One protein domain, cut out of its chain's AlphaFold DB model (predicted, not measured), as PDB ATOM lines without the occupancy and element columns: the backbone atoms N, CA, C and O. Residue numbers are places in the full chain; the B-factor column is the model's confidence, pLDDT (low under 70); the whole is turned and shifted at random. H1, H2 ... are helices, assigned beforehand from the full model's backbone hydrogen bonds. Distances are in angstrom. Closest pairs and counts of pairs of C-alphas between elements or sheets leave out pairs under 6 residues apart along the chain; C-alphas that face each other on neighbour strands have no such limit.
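Overview. This is residues 18 to 58 of the 145 residues of an uncharacterized protein of Pseudobutyrivibrio xylanivorans DSM 14809 (UniProt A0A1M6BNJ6). One long helix, H3, makes the length of this model, and the shorter helix H1 folds back from its first end, so that the two make an open V with arms of unequal length. The small helix H2 lies at the corner of the V, and residues 44 to 58, of which 44 to 57 belong to H3, stick out free. The printed part has 41 residues with three named helices, in the order H1, H2, H3 along the chain, and no named strand; the class is all helix. The whole is loose, with a radius of gyration of the C-alphas of 12.1 A, and elongated, spanning 34 by 22 by 12 A.

Along the chain. Find C-alpha 37 at (41.979, 46.813, -29.205); from there H3, residues 37 to 57, runs 29.9 A to C-alpha 57 at (14.488, 39.971, -38.649), with x falling along the way. Go back to C-alpha 18 at (28.430, 50.766, -19.368), where H1, residues 18 to 27, begins; it runs 14.4 A to C-alpha 27, with x rising. Between these two helices look for H2, residues 31 to 34, which measures 5.4 A from first to last C-alpha.

Arrangement. Start at H3 and look near its first residue for H1. The two are close but not clearly touching, with 2 pairs of C-alphas within 8 A; the closest C-alphas are those of Leu 26 and Tyr 37, 6.8 A apart. Their lines stand at a steep tilt of 47 degrees, and they run opposite ways. Next look at H2, which is also close to H3 but not clearly touching, with 1 pair of C-alphas within 8 A: those of Phe 34 and Ala 40, 5.6 A apart. H1 and H2 are apart, with no C-alpha of the one within 8 A of the other. In the backbones of H1 and H3 every O i to N i+4 pair is within hydrogen-bond range. H2, with 4 residues, is too short for such a pair, and its 1 pair of O i and N i+3 is not within range.

Size, cuts and confidence. Look for the two C-alphas farthest apart at Glu 32 and Asp 58, 34.2 A from each other; the first and last printed C-alphas, those of Ala 18 and Asp 58, are 26.5 A apart. The printed part has no cut. Both links are tight: H1 to H2 has 3 residues between, and H2 to H3 has 2. In the B-factor column you will find a mean pLDDT of 86.4 over the printed part, with residues 56 to 58 under 70.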
ATOM      1  N   ALA A  18      28.226  51.455 -18.092       89.62
ATOM      2  CA  ALA A  18      28.430  50.766 -19.368       89.62
ATOM      3  C   ALA A  18      29.842  51.003 -19.932       89.62
ATOM      4  O   ALA A  18      30.562  50.049 -20.214       89.62
ATOM      5  N   ASP A  19      30.258  52.267 -20.022       91.88
ATOM      6  CA  ASP A  19      31.580  52.667 -20.506       91.88
ATOM      7  C   ASP A  19      32.703  52.131 -19.607       91.88
ATOM      8  O   ASP A  19      33.720  51.660 -20.110       91.88
ATOM      9  N   ARG A  20      32.517  52.153 -18.277       93.44
ATOM     10  CA  ARG A  20      33.473  51.577 -17.317       93.44
ATOM     11  C   ARG A  20      33.651  50.078 -17.535       93.44
ATOM     12  O   ARG A  20      34.779  49.603 -17.581       93.44
ATOM     13  N   LYS A  21      32.547  49.350 -17.697       93.44
ATOM     14  CA  LYS A  21      32.564  47.907 -17.948       93.44
ATOM     15  C   LYS A  21      33.230  47.582 -19.287       93.44
ATOM     16  O   LYS A  21      34.039  46.666 -19.363       93.44
ATOM     17  N   ALA A  22      32.924  48.351 -20.334       91.38
ATOM     18  CA  ALA A  22      33.572  48.211 -21.636       91.38
ATOM     19  C   ALA A  22      35.084  48.470 -21.548       91.38
ATOM     20  O   ALA A  22      35.875  47.720 -22.116       91.38
ATOM     21  N   TRP A  23      35.490  49.494 -20.794       91.94
ATOM     22  CA  TRP A  23      36.898  49.784 -20.539       91.94
ATOM     23  C   TRP A  23      37.598  48.638 -19.804       91.94
ATOM     24  O   TRP A  23      38.676  48.221 -20.220       91.94
ATOM     25  N   GLU A  24      36.980  48.099 -18.754       93.06
ATOM     26  CA  GLU A  24      37.512  46.964 -17.996       93.06
ATOM     27  C   GLU A  24      37.701  45.733 -18.886       93.06
ATOM     28  O   GLU A  24      38.795  45.177 -18.911       93.06
ATOM     29  N   TYR A  25      36.702  45.384 -19.706       91.12
ATOM     30  CA  TYR A  25      36.819  44.267 -20.644       91.12
ATOM     31  C   TYR A  25      37.952  44.438 -21.644       91.12
ATOM     32  O   TYR A  25      38.642  43.468 -21.935       91.12
ATOM     33  N   LEU A  26      38.176  45.653 -22.152       90.19
ATOM     34  CA  LEU A  26      39.319  45.912 -23.024       90.19
ATOM     35  C   LEU A  26      40.641  45.699 -22.273       90.19
ATOM     36  O   LEU A  26      41.562  45.117 -22.839       90.19
ATOM     37  N   GLN A  27      40.746  46.127 -21.010       90.19
ATOM     38  CA  GLN A  27      41.972  45.965 -20.216       90.19
ATOM     39  C   GLN A  27      42.260  44.509 -19.831       90.19
ATOM     40  O   GLN A  27      43.422  44.106 -19.823       90.19
ATOM     41  N   THR A  28      41.229  43.725 -19.512       89.94
ATOM     42  CA  THR A  28      41.363  42.318 -19.098       89.94
ATOM     43  C   THR A  28      41.352  41.341 -20.272       89.94
ATOM     44  O   THR A  28      41.330  40.132 -20.058       89.94
ATOM     45  N   MET A  29      41.303  41.845 -21.503       85.56
ATOM     46  CA  MET A  29      41.208  41.016 -22.694       85.56
ATOM     47  C   MET A  29      42.494  40.225 -22.940       85.56
ATOM     48  O   MET A  29      43.600  40.755 -22.792       85.56
ATOM     49  N   ASP A  30      42.344  38.985 -23.407       87.25
ATOM     50  CA  ASP A  30      43.471  38.202 -23.893       87.25
ATOM     51  C   ASP A  30      44.013  38.785 -25.210       87.25
ATOM     52  O   ASP A  30      43.301  38.983 -26.201       87.25
ATOM     53  N   LYS A  31      45.307  39.099 -25.207       82.88
ATOM     54  CA  LYS A  31      46.005  39.699 -26.347       82.88
ATOM     55  C   LYS A  31      46.382  38.663 -27.400       82.88
ATOM     56  O   LYS A  31      46.628  39.061 -28.540       82.88
ATOM     57  N   GLU A  32      46.423  37.382 -27.041       80.44
ATOM     58  CA  GLU A  32      46.680  36.293 -27.985       80.44
ATOM     59  C   GLU A  32      45.466  36.057 -28.889       80.44
ATOM     60  O   GLU A  32      45.621  35.915 -30.102       80.44
ATOM     61  N   GLU A  33      44.259  36.122 -28.322       80.00
ATOM     62  CA  GLU A  33      43.003  35.897 -29.043       80.00
ATOM     63  C   GLU A  33      42.610  37.095 -29.920       80.00
ATOM     64  O   GLU A  33      42.341  36.954 -31.112       80.00
ATOM     65  N   PHE A  34      42.621  38.308 -29.363       76.75
ATOM     66  CA  PHE A  34      42.017  39.460 -30.034       76.75
ATOM     67  C   PHE A  34      43.015  40.405 -30.708       76.75
ATOM     68  O   PHE A  34      42.581  41.366 -31.339       76.75
ATOM     69  N   ARG A  35      44.330  40.135 -30.634       82.25
ATOM     70  CA  ARG A  35      45.467  40.766 -31.358       82.25
ATOM     71  C   ARG A  35      45.654  42.292 -31.218       82.25
ATOM     72  O   ARG A  35      46.784  42.772 -31.254       82.25
ATOM     73  N   SER A  36      44.588  43.083 -31.083       85.38
ATOM     74  CA  SER A  36      44.568  44.534 -30.888       85.38
ATOM     75  C   SER A  36      43.215  45.012 -30.339       85.38
ATOM     76  O   SER A  36      42.173  44.417 -30.612       85.38
ATOM     77  N   TYR A  37      43.214  46.158 -29.654       86.56
ATOM     78  CA  TYR A  37      41.979  46.813 -29.205       86.56
ATOM     79  C   TYR A  37      41.027  47.139 -30.363       86.56
ATOM     80  O   TYR A  37      39.822  46.957 -30.235       86.56
ATOM     81  N   SER A  38      41.553  47.581 -31.510       86.88
ATOM     82  CA  SER A  38      40.730  47.902 -32.681       86.88
ATOM     83  C   SER A  38      40.004  46.677 -33.231       86.88
ATOM     84  O   SER A  38      38.853  46.791 -33.642       86.88
ATOM     85  N   HIS A  39      40.655  45.511 -33.218       88.69
ATOM     86  CA  HIS A  39      40.030  44.265 -33.653       88.69
ATOM     87  C   HIS A  39      38.941  43.819 -32.673       88.69
ATOM     88  O   HIS A  39      37.827  43.545 -33.101       88.69
ATOM     89  N   ALA A  40      39.214  43.860 -31.367       89.94
ATOM     90  CA  ALA A  40      38.217  43.560 -30.342       89.94
ATOM     91  C   ALA A  40      36.977  44.459 -30.438       89.94
ATOM     92  O   ALA A  40      35.844  43.980 -30.408       89.94
ATOM     93  N   VAL A  41      37.195  45.767 -30.612       90.25
ATOM     94  CA  VAL A  41      36.114  46.738 -30.796       90.25
ATOM     95  C   VAL A  41      35.331  46.428 -32.072       90.25
ATOM     96  O   VAL A  41      34.107  46.357 -32.008       90.25
ATOM     97  N   ALA A  42      35.996  46.169 -33.201       90.06
ATOM     98  CA  ALA A  42      35.318  45.812 -34.450       90.06
ATOM     99  C   ALA A  42      34.461  44.543 -34.303       90.06
ATOM    100  O   ALA A  42      33.291  44.547 -34.680       90.06
ATOM    101  N   THR A  43      35.002  43.492 -33.685       91.69
ATOM    102  CA  THR A  43      34.272  42.244 -33.424       91.69
ATOM    103  C   THR A  43      33.071  42.478 -32.514       91.69
ATOM    104  O   THR A  43      31.989  41.975 -32.797       91.69
ATOM    105  N   SER A  44      33.218  43.285 -31.458       91.00
ATOM    106  CA  SER A  44      32.106  43.604 -30.552       91.00
ATOM    107  C   SER A  44      30.980  44.382 -31.240       91.00
ATOM    108  O   SER A  44      29.805  44.112 -30.990       91.00
ATOM    109  N   VAL A  45      31.329  45.312 -32.138       92.12
ATOM    110  CA  VAL A  45      30.367  46.095 -32.922       92.12
ATOM    111  C   VAL A  45      29.620  45.186 -33.891       92.12
ATOM    112  O   VAL A  45      28.391  45.234 -33.923       92.12
ATOM    113  N   ASN A  46      30.337  44.323 -34.617       93.81
ATOM    114  CA  ASN A  46      29.719  43.335 -35.500       93.81
ATOM    115  C   ASN A  46      28.784  42.419 -34.707       93.81
ATOM    116  O   ASN A  46      27.609  42.345 -35.027       93.81
ATOM    117  N   TYR A  47      29.246  41.842 -33.595       92.19
ATOM    118  CA  TYR A  47      28.432  40.964 -32.752       92.19
ATOM    119  C   TYR A  47      27.144  41.637 -32.251       92.19
ATOM    120  O   TYR A  47      26.073  41.028 -32.262       92.19
ATOM    121  N   PHE A  48      27.231  42.898 -31.813       92.00
ATOM    122  CA  PHE A  48      26.058  43.648 -31.367       92.00
ATOM    123  C   PHE A  48      25.057  43.851 -32.504       92.00
ATOM    124  O   PHE A  48      23.872  43.581 -32.316       92.00
ATOM    125  N   PHE A  49      25.516  44.316 -33.669       91.00
ATOM    126  CA  PHE A  49      24.622  44.600 -34.789       91.00
ATOM    127  C   PHE A  49      24.097  43.337 -35.461       91.00
ATOM    128  O   PHE A  49      22.914  43.300 -35.779       91.00
ATOM    129  N   ASP A  50      24.910  42.296 -35.598       90.62
ATOM    130  CA  ASP A  50      24.479  40.989 -36.090       90.62
ATOM    131  C   ASP A  50      23.328  40.471 -35.233       90.62
ATOM    132  O   ASP A  50      22.268  40.142 -35.757       90.62
ATOM    133  N   ARG A  51      23.476  40.501 -33.903       87.62
ATOM    134  CA  ARG A  51      22.399  40.111 -32.986       87.62
ATOM    135  C   ARG A  51      21.202  41.054 -33.060       87.62
ATOM    136  O   ARG A  51      20.069  40.591 -33.009       87.62
ATOM    137  N   TYR A  52      21.436  42.361 -33.149       87.19
ATOM    138  CA  TYR A  52      20.372  43.361 -33.211       87.19
ATOM    139  C   TYR A  52      19.500  43.172 -34.456       87.19
ATOM    140  O   TYR A  52      18.277  43.136 -34.341       87.19
ATOM    141  N   TYR A  53      20.113  42.986 -35.626       83.12
ATOM    142  CA  TYR A  53      19.392  42.735 -36.870       83.12
ATOM    143  C   TYR A  53      18.787  41.335 -36.906       83.12
ATOM    144  O   TYR A  53      17.619  41.224 -37.243       83.12
ATOM    145  N   GLN A  54      19.484  40.296 -36.434       80.88
ATOM    146  CA  GLN A  54      18.891  38.960 -36.285       80.88
ATOM    147  C   GLN A  54      17.652  38.983 -35.390       80.88
ATOM    148  O   GLN A  54      16.652  38.383 -35.738       80.88
ATOM    149  N   SER A  55      17.673  39.714 -34.271       72.00
ATOM    150  CA  SER A  55      16.500  39.852 -33.398       72.00
ATOM    151  C   SER A  55      15.388  40.720 -33.987       72.00
ATOM    152  O   SER A  55      14.254  40.670 -33.529       72.00
ATOM    153  N   LYS A  56      15.706  41.553 -34.977       69.44
ATOM    154  CA  LYS A  56      14.722  42.380 -35.676       69.44
ATOM    155  C   LYS A  56      14.084  41.626 -36.844       69.44
ATOM    156  O   LYS A  56      12.908  41.837 -37.120       69.44
ATOM    157  N   ASP A  57      14.869  40.774 -37.492       64.06
ATOM    158  CA  ASP A  57      14.488  39.971 -38.649       64.06
ATOM    159  C   ASP A  57      14.087  38.538 -38.259       64.06
ATOM    160  O   ASP A  57      13.793  37.738 -39.143       64.06
ATOM    161  N   ASP A  58      14.065  38.201 -36.960       64.69
ATOM    162  CA  ASP A  58      13.584  36.910 -36.463       64.69
ATOM    163  C   ASP A  58      12.083  36.777 -36.784       64.69
ATOM    164  O   ASP A  58      11.266  37.504 -36.202       64.69
TER     165      ASP A  58